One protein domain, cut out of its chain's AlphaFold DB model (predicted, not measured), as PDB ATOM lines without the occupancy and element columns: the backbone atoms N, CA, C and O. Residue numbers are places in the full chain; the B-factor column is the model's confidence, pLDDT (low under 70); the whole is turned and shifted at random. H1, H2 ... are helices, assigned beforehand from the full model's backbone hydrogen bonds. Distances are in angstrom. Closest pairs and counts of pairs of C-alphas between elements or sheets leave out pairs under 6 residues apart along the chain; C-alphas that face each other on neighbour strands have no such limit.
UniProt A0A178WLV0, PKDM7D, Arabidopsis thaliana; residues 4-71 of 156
ATOM      1  N   THR A   4     100.118 125.153 156.368       92.31
ATOM      2  CA  THR A   4      99.923 125.425 154.938       92.31
ATOM      3  C   THR A   4      98.756 124.635 154.358       92.31
ATOM      4  O   THR A   4      97.860 125.225 153.756       92.31
ATOM      5  N   ARG A   5      98.703 123.317 154.597       92.31
ATOM      6  CA  ARG A   5      97.621 122.481 154.067       92.31
ATOM      7  C   ARG A   5      96.263 122.847 154.665       92.31
ATOM      8  O   ARG A   5      95.254 122.808 153.969       92.31
ATOM      9  N   CYS A   6      96.233 123.212 155.944       94.00
ATOM     10  CA  CYS A   6      95.017 123.676 156.602       94.00
ATOM     11  C   CYS A   6      94.496 124.964 155.948       94.00
ATOM     12  O   CYS A   6      93.324 125.033 155.574       94.00
ATOM     13  N   TRP A   7      95.371 125.948 155.728       93.25
ATOM     14  CA  TRP A   7      94.988 127.202 155.086       93.25
ATOM     15  C   TRP A   7      94.536 127.018 153.630       93.25
ATOM     16  O   TRP A   7      93.576 127.651 153.194       93.25
ATOM     17  N   GLU A   8      95.160 126.109 152.876       92.06
ATOM     18  CA  GLU A   8      94.688 125.725 151.538       92.06
ATOM     19  C   GLU A   8      93.235 125.239 151.544       92.06
ATOM     20  O   GLU A   8      92.439 125.696 150.727       92.06
ATOM     21  N   MET A   9      92.869 124.363 152.486       93.44
ATOM     22  CA  MET A   9      91.498 123.852 152.601       93.44
ATOM     23  C   MET A   9      90.500 124.958 152.964       93.44
ATOM     24  O   MET A   9      89.394 124.996 152.420       93.44
ATOM     25  N   VAL A  10      90.886 125.872 153.861       92.88
ATOM     26  CA  VAL A  10      90.064 127.042 154.212       92.88
ATOM     27  C   VAL A  10      89.832 127.908 152.977       92.88
ATOM     28  O   VAL A  10      88.683 128.213 152.658       92.88
ATOM     29  N   ARG A  11      90.892 128.240 152.230       92.12
ATOM     30  CA  ARG A  11      90.783 129.020 150.988       92.12
ATOM     31  C   ARG A  11      89.902 128.355 149.951       92.12
ATOM     32  O   ARG A  11      89.056 129.022 149.364       92.12
ATOM     33  N   GLU A  12      90.088 127.059 149.724       93.25
ATOM     34  CA  GLU A  12      89.286 126.311 148.763       93.25
ATOM     35  C   GLU A  12      87.801 126.395 149.126       93.25
ATOM     36  O   GLU A  12      86.971 126.746 148.285       93.25
ATOM     37  N   ARG A  13      87.464 126.167 150.398       95.25
ATOM     38  CA  ARG A  13      86.080 126.223 150.870       95.25
ATOM     39  C   ARG A  13      85.480 127.626 150.779       95.25
ATOM     40  O   ARG A  13      84.332 127.766 150.360       95.25
ATOM     41  N   VAL A  14      86.249 128.656 151.126       94.31
ATOM     42  CA  VAL A  14      85.836 130.061 150.984       94.31
ATOM     43  C   VAL A  14      85.573 130.396 149.514       94.31
ATOM     44  O   VAL A  14      84.515 130.929 149.189       94.31
ATOM     45  N   ASN A  15      86.471 130.012 148.606       94.50
ATOM     46  CA  ASN A  15      86.318 130.250 147.170       94.50
ATOM     47  C   ASN A  15      85.111 129.510 146.574       94.50
ATOM     48  O   ASN A  15      84.396 130.065 145.732       94.50
ATOM     49  N   GLN A  16      84.852 128.277 147.021       95.75
ATOM     50  CA  GLN A  16      83.657 127.521 146.639       95.75
ATOM     51  C   GLN A  16      82.377 128.252 147.067       95.75
ATOM     52  O   GLN A  16      81.448 128.373 146.266       95.75
ATOM     53  N   GLU A  17      82.331 128.779 148.294       96.31
ATOM     54  CA  GLU A  17      81.151 129.487 148.796       96.31
ATOM     55  C   GLU A  17      80.957 130.845 148.106       96.31
ATOM     56  O   GLU A  17      79.842 131.145 147.683       96.31
ATOM     57  N   ILE A  18      82.023 131.624 147.882       94.94
ATOM     58  CA  ILE A  18      81.959 132.875 147.100       94.94
ATOM     59  C   ILE A  18      81.392 132.594 145.704       94.94
ATOM     60  O   ILE A  18      80.438 133.240 145.270       94.94
ATOM     61  N   THR A  19      81.916 131.573 145.019       94.56
ATOM     62  CA  THR A  19      81.450 131.185 143.679       94.56
ATOM     63  C   THR A  19      79.976 130.778 143.688       94.56
ATOM     64  O   THR A  19      79.217 131.146 142.790       94.56
ATOM     65  N   LYS A  20      79.548 130.016 144.699       96.50
ATOM     66  CA  LYS A  20      78.157 129.582 144.859       96.50
ATOM     67  C   LYS A  20      77.216 130.767 145.083       96.50
ATOM     68  O   LYS A  20      76.173 130.833 144.439       96.50
ATOM     69  N   GLN A  21      77.583 131.701 145.956       95.56
ATOM     70  CA  GLN A  21      76.770 132.881 146.260       95.56
ATOM     71  C   GLN A  21      76.705 133.847 145.066       95.56
ATOM     72  O   GLN A  21      75.634 134.374 144.770       95.56
ATOM     73  N   HIS A  22      77.804 134.005 144.324       93.25
ATOM     74  CA  HIS A  22      77.827 134.792 143.089       93.25
ATOM     75  C   HIS A  22      76.885 134.197 142.030       93.25
ATOM     76  O   HIS A  22      76.085 134.908 141.426       93.25
ATOM     77  N   LYS A  23      76.904 132.867 141.844       93.38
ATOM     78  CA  LYS A  23      75.955 132.159 140.962       93.38
ATOM     79  C   LYS A  23      74.495 132.300 141.408       93.38
ATOM     80  O   LYS A  23      73.605 132.214 140.571       93.38
ATOM     81  N   ALA A  24      74.249 132.525 142.699       94.88
ATOM     82  CA  ALA A  24      72.922 132.780 143.257       94.88
ATOM     83  C   ALA A  24      72.475 134.255 143.146       94.88
ATOM     84  O   ALA A  24      71.410 134.603 143.650       94.88
ATOM     85  N   GLY A  25      73.265 135.122 142.501       92.62
ATOM     86  CA  GLY A  25      72.898 136.514 142.226       92.62
ATOM     87  C   GLY A  25      73.270 137.521 143.318       92.62
ATOM     88  O   GLY A  25      72.847 138.671 143.237       92.62
ATOM     89  N   LYS A  26      74.065 137.137 144.329       92.75
ATOM     90  CA  LYS A  26      74.637 138.110 145.274       92.75
ATOM     91  C   LYS A  26      75.812 138.846 144.634       92.75
ATOM     92  O   LYS A  26      76.764 138.212 144.187       92.75
ATOM     93  N   SER A  27      75.750 140.174 144.638       82.00
ATOM     94  CA  SER A  27      76.742 141.065 144.023       82.00
ATOM     95  C   SER A  27      77.744 141.680 145.009       82.00
ATOM     96  O   SER A  27      78.802 142.120 144.575       82.00
ATOM     97  N   ASP A  28      77.454 141.677 146.313       90.62
ATOM     98  CA  ASP A  28      78.329 142.229 147.362       90.62
ATOM     99  C   ASP A  28      79.158 141.121 148.034       90.62
ATOM    100  O   ASP A  28      78.922 140.727 149.177       90.62
ATOM    101  N   LEU A  29      80.067 140.515 147.268       91.38
ATOM    102  CA  LEU A  29      80.937 139.438 147.742       91.38
ATOM    103  C   LEU A  29      82.408 139.830 147.588       91.38
ATOM    104  O   LEU A  29      82.772 140.455 146.590       91.38
ATOM    105  N   PRO A  30      83.278 139.423 148.531       90.19
ATOM    106  CA  PRO A  30      84.711 139.611 148.375       90.19
ATOM    107  C   PRO A  30      85.236 138.828 147.161       90.19
ATOM    108  O   PRO A  30      84.656 137.804 146.779       90.19
ATOM    109  N   PRO A  31      86.355 139.271 146.558       89.50
ATOM    110  CA  PRO A  31      86.972 138.557 145.453       89.50
ATOM    111  C   PRO A  31      87.461 137.173 145.893       89.50
ATOM    112  O   PRO A  31      87.775 136.937 147.066       89.50
ATOM    113  N   LEU A  32      87.571 136.262 144.922       90.25
ATOM    114  CA  LEU A  32      88.186 134.958 145.151       90.25
ATOM    115  C   LEU A  32      89.615 135.135 145.666       90.25
ATOM    116  O   LEU A  32      90.395 135.929 145.138       90.25
ATOM    117  N   GLN A  33      89.955 134.364 146.692       87.62
ATOM    118  CA  GLN A  33      91.285 134.352 147.274       87.62
ATOM    119  C   GLN A  33      92.261 133.720 146.272       87.62
ATOM    120  O   GLN A  33      92.060 132.558 145.891       87.62
ATOM    121  N   PRO A  34      93.302 134.445 145.824       83.06
ATOM    122  CA  PRO A  34      94.237 133.933 144.834       83.06
ATOM    123  C   PRO A  34      95.097 132.793 145.398       83.06
ATOM    124  O   PRO A  34      95.297 132.650 146.610       83.06
ATOM    125  N   SER A  35      95.657 131.982 144.500       72.38
ATOM    126  CA  SER A  35      96.563 130.877 144.838       72.38
ATOM    127  C   SER A  35      97.847 131.346 145.538       72.38
ATOM    128  O   SER A  35      98.368 130.593 146.355       72.38
ATOM    129  N   GLY A  36      98.279 132.593 145.309       71.31
ATOM    130  CA  GLY A  36      99.424 133.248 145.961       71.31
ATOM    131  C   GLY A  36      99.101 134.015 147.248       71.31
ATOM    132  O   GLY A  36      99.775 134.997 147.540       71.31
ATOM    133  N   SER A  37      98.053 133.635 147.985       71.94
ATOM    134  CA  SER A  37      97.823 134.195 149.325       71.94
ATOM    135  C   SER A  37      98.986 133.862 150.276       71.94
ATOM    136  O   SER A  37      99.699 132.889 150.015       71.94
ATOM    137  N   PRO A  38      99.088 134.558 151.424       78.88
ATOM    138  CA  PRO A  38      99.952 134.156 152.532       78.88
ATOM    139  C   PRO A  38      99.827 132.659 152.834       78.88
ATOM    140  O   PRO A  38      98.728 132.092 152.719       78.88
ATOM    141  N   ASP A  39     100.941 132.012 153.172       88.06
ATOM    142  CA  ASP A  39     100.927 130.602 153.546       88.06
ATOM    143  C   ASP A  39     100.280 130.405 154.927       88.06
ATOM    144  O   ASP A  39      99.968 131.351 155.653       88.06
ATOM    145  N   GLY A  40     100.044 129.152 155.310       92.12
ATOM    146  CA  GLY A  40      99.405 128.885 156.595       92.12
ATOM    147  C   GLY A  40     100.246 129.297 157.807       92.12
ATOM    148  O   GLY A  40      99.676 129.549 158.865       92.12
ATOM    149  N   PHE A  41     101.573 129.386 157.688       92.81
ATOM    150  CA  PHE A  41     102.415 129.862 158.786       92.81
ATOM    151  C   PHE A  41     102.210 131.356 159.020       92.81
ATOM    152  O   PHE A  41     102.067 131.780 160.165       92.81
ATOM    153  N   GLU A  42     102.123 132.143 157.953       93.00
ATOM    154  CA  GLU A  42     101.819 133.567 158.040       93.00
ATOM    155  C   GLU A  42     100.383 133.807 158.528       93.00
ATOM    156  O   GLU A  42     100.171 134.567 159.472       93.00
ATOM    157  N   MET A  43      99.400 133.092 157.971       92.12
ATOM    158  CA  MET A  43      97.981 133.280 158.303       92.12
ATOM    159  C   MET A  43      97.623 132.936 159.745       92.12
ATOM    160  O   MET A  43      96.749 133.574 160.330       92.12
ATOM    161  N   PHE A  44      98.285 131.934 160.323       92.75
ATOM    162  CA  PHE A  44      98.115 131.592 161.735       92.75
ATOM    163  C   PHE A  44      99.089 132.340 162.654       92.75
ATOM    164  O   PHE A  44      99.067 132.131 163.864       92.75
ATOM    165  N   GLY A  45      99.933 133.221 162.110       93.88
ATOM    166  CA  GLY A  45     100.845 134.060 162.885       93.88
ATOM    167  C   GLY A  45     102.121 133.363 163.359       93.88
ATOM    168  O   GLY A  45     102.908 133.980 164.069       93.88
ATOM    169  N   TYR A  46     102.397 132.125 162.944       91.81
ATOM    170  CA  TYR A  46     103.643 131.425 163.286       91.81
ATOM    171  C   TYR A  46     104.897 132.133 162.758       91.81
ATOM    172  O   TYR A  46     105.975 131.964 163.320       91.81
ATOM    173  N   SER A  47     104.759 132.953 161.715       91.69
ATOM    174  CA  SER A  47     105.842 133.800 161.195       91.69
ATOM    175  C   SER A  47     105.998 135.134 161.945       91.69
ATOM    176  O   SER A  47     106.923 135.891 161.657       91.69
ATOM    177  N   SER A  48     105.109 135.455 162.894       95.00
ATOM    178  CA  SER A  48     105.169 136.704 163.661       95.00
ATOM    179  C   SER A  48     106.376 136.708 164.603       95.00
ATOM    180  O   SER A  48     106.486 135.797 165.428       95.00
ATOM    181  N   PRO A  49     107.239 137.744 164.583       94.62
ATOM    182  CA  PRO A  49     108.399 137.820 165.470       94.62
ATOM    183  C   PRO A  49     108.051 137.675 166.954       94.62
ATOM    184  O   PRO A  49     108.780 137.018 167.685       94.62
ATOM    185  N   ALA A  50     106.918 138.235 167.394       96.19
ATOM    186  CA  ALA A  50     106.482 138.135 168.786       96.19
ATOM    187  C   ALA A  50     106.124 136.692 169.179       96.19
ATOM    188  O   ALA A  50     106.480 136.239 170.263       96.19
ATOM    189  N   ILE A  51     105.455 135.956 168.284       95.88
ATOM    190  CA  ILE A  51     105.097 134.549 168.510       95.88
ATOM    191  C   ILE A  51     106.352 133.676 168.460       95.88
ATOM    192  O   ILE A  51     106.541 132.843 169.340       95.88
ATOM    193  N   VAL A  52     107.237 133.904 167.485       94.88
ATOM    194  CA  VAL A  52     108.519 133.193 167.376       94.88
ATOM    195  C   VAL A  52     109.341 133.369 168.651       94.88
ATOM    196  O   VAL A  52     109.755 132.376 169.232       94.88
ATOM    197  N   GLN A  53     109.511 134.603 169.135       94.38
ATOM    198  CA  GLN A  53     110.261 134.883 170.364       94.38
ATOM    199  C   GLN A  53     109.618 134.244 171.597       94.38
ATOM    200  O   GLN A  53     110.326 133.717 172.450       94.38
ATOM    201  N   ALA A  54     108.285 134.262 171.694       96.19
ATOM    202  CA  ALA A  54     107.581 133.611 172.792       96.19
ATOM    203  C   ALA A  54     107.805 132.090 172.783       96.19
ATOM    204  O   ALA A  54     108.076 131.517 173.830       96.19
ATOM    205  N   ILE A  55     107.747 131.444 171.611       95.06
ATOM    206  CA  ILE A  55     108.023 130.007 171.464       95.06
ATOM    207  C   ILE A  55     109.495 129.703 171.769       95.06
ATOM    208  O   ILE A  55     109.788 128.767 172.506       95.06
ATOM    209  N   GLU A  56     110.423 130.506 171.246       94.56
ATOM    210  CA  GLU A  56     111.858 130.378 171.511       94.56
ATOM    211  C   GLU A  56     112.177 130.507 173.009       94.56
ATOM    212  O   GLU A  56     113.011 129.764 173.521       94.56
ATOM    213  N   ALA A  57     111.486 131.397 173.730       93.75
ATOM    214  CA  ALA A  57     111.638 131.561 175.175       93.75
ATOM    215  C   ALA A  57     111.128 130.356 175.985       93.75
ATOM    216  O   ALA A  57     111.550 130.181 177.128       93.75
ATOM    217  N   LEU A  58     110.250 129.521 175.416       94.69
ATOM    218  CA  LEU A  58     109.816 128.267 176.041       94.69
ATOM    219  C   LEU A  58     110.868 127.155 175.901       94.69
ATOM    220  O   LEU A  58     110.925 126.270 176.750       94.69
ATOM    221  N   ASP A  59     111.724 127.204 174.875       92.81
ATOM    222  CA  ASP A  59     112.809 126.237 174.657       92.81
ATOM    223  C   ASP A  59     114.155 126.774 175.171       92.81
ATOM    224  O   ASP A  59     115.132 126.916 174.430       92.81
ATOM    225  N   VAL A  60     114.208 127.083 176.472       90.69
ATOM    226  CA  VAL A  60     115.376 127.700 177.135       90.69
ATOM    227  C   VAL A  60     116.656 126.884 176.922       90.69
ATOM    228  O   VAL A  60     117.722 127.443 176.661       90.69
ATOM    229  N   ASN A  61     116.544 125.556 176.980       87.44
ATOM    230  CA  ASN A  61     117.674 124.635 176.833       87.44
ATOM    231  C   ASN A  61     117.985 124.288 175.370       87.44
ATOM    232  O   ASN A  61     118.911 123.518 175.109       87.44
ATOM    233  N   ARG A  62     117.246 124.872 174.419       90.19
ATOM    234  CA  ARG A  62     117.418 124.671 172.978       90.19
ATOM    235  C   ARG A  62     117.378 123.200 172.565       90.19
ATOM    236  O   ARG A  62     118.199 122.742 171.768       90.19
ATOM    237  N   VAL A  63     116.432 122.448 173.124       90.62
ATOM    238  CA  VAL A  63     116.272 121.009 172.886       90.62
ATOM    239  C   VAL A  63     115.870 120.736 171.435       90.62
ATOM    240  O   VAL A  63     116.212 119.684 170.892       90.62
ATOM    241  N   CYS A  64     115.201 121.685 170.770       92.31
ATOM    242  CA  CYS A  64     114.858 121.583 169.355       92.31
ATOM    243  C   CYS A  64     116.070 121.898 168.458       92.31
ATOM    244  O   CYS A  64     116.143 122.948 167.817       92.31
ATOM    245  N   THR A  65     117.050 120.994 168.424       90.62
ATOM    246  CA  THR A  65     118.338 121.207 167.741       90.62
ATOM    247  C   THR A  65     118.177 121.594 166.275       90.62
ATOM    248  O   THR A  65     118.785 122.566 165.846       90.62
ATOM    249  N   ASP A  66     117.286 120.928 165.535       93.56
ATOM    250  CA  ASP A  66     117.058 121.211 164.111       93.56
ATOM    251  C   ASP A  66     116.558 122.646 163.877       93.56
ATOM    252  O   ASP A  66     116.981 123.317 162.931       93.56
ATOM    253  N   TYR A  67     115.689 123.149 164.763       93.44
ATOM    254  CA  TYR A  67     115.212 124.528 164.714       93.44
ATOM    255  C   TYR A  67     116.366 125.505 164.948       93.44
ATOM    256  O   TYR A  67     116.605 126.392 164.123       93.44
ATOM    257  N   TRP A  68     117.112 125.331 166.039       93.69
ATOM    258  CA  TRP A  68     118.198 126.240 166.395       93.69
ATOM    259  C   TRP A  68     119.351 126.184 165.383       93.69
ATOM    260  O   TRP A  68     119.862 127.235 165.010       93.69
ATOM    261  N   ASP A  69     119.703 125.016 164.846       90.69
ATOM    262  CA  ASP A  69     120.777 124.855 163.855       90.69
ATOM    263  C   ASP A  69     120.446 125.479 162.492       90.69
ATOM    264  O   ASP A  69     121.354 125.900 161.758       90.69
ATOM    265  N   SER A  70     119.154 125.584 162.163       91.62
ATOM    266  CA  SER A  70     118.668 126.252 160.950       91.62
ATOM    267  C   SER A  70     118.800 127.781 161.003       91.62
ATOM    268  O   SER A  70     118.755 128.451 159.966       91.62
ATOM    269  N   ARG A  71     118.978 128.358 162.199       87.00
ATOM    270  CA  ARG A  71     119.017 129.807 162.415       87.00
ATOM    271  C   ARG A  71     120.465 130.318 162.454       87.00
ATOM    272  O   ARG A  71     121.244 129.910 163.316       87.00
TER     273      ARG A  71
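Overview. This is residues 4 to 71 of the 156 residues of the protein "PKDM7D" of Arabidopsis thaliana (UniProt A0A178WLV0). You will see a drawn-out, thin rod of helices strung end to end: the long helix H1 makes one half, residues 24 to 39 fold back along it to its first residues, where the short H2 sits, and from there the chain runs away through H3 to H4 at the other end. H3 and H4 touch no helix, and residues 48 to 54 stand free. The printed part has 68 residues with four named helices, H1, H2, H3 and H4 in that order, and no named strand; the class is all helix. The whole is extended, with a radius of gyration of the C-alphas of 18.2 A and spans of 58 by 19 by 15 A.

Along the chain. Find C-alpha 4 at (99.923, 125.425, 154.938); from there H1, residues 4 to 23, runs 28.6 A to C-alpha 23 at (75.955, 132.159, 140.962). Next look for H2 at residues 40 to 43. H3 follows as residues 49 to 58, 14.3 A long. H4, residues 65 to 70, ends with C-alpha 70 at (118.668, 126.252, 160.950).

Arrangement. Look first at Thr 4 and Gly 40, whose C-alphas, 3.9 A apart, are the closest of H1 and H2. These helices touch, H1 with residues 4 to 8 alone. H3 is apart from H1, H2 and H4, and H4 is apart from H1 and H2. In H1, H3 and H4 every O i to N i+4 pair is within hydrogen-bond range; H2 is too short for such a pair.

Size, cuts and confidence. The C-alphas of Gly 25 and Asn 61, the two farthest apart, are 57.8 A from each other. The printed part has no cut. The link H1 to H2 is long, with 16 residues; H2 to H3 is tight and H3 to H4 short. The mean pLDDT of the printed part is 91.4, and no printed residue is under 70.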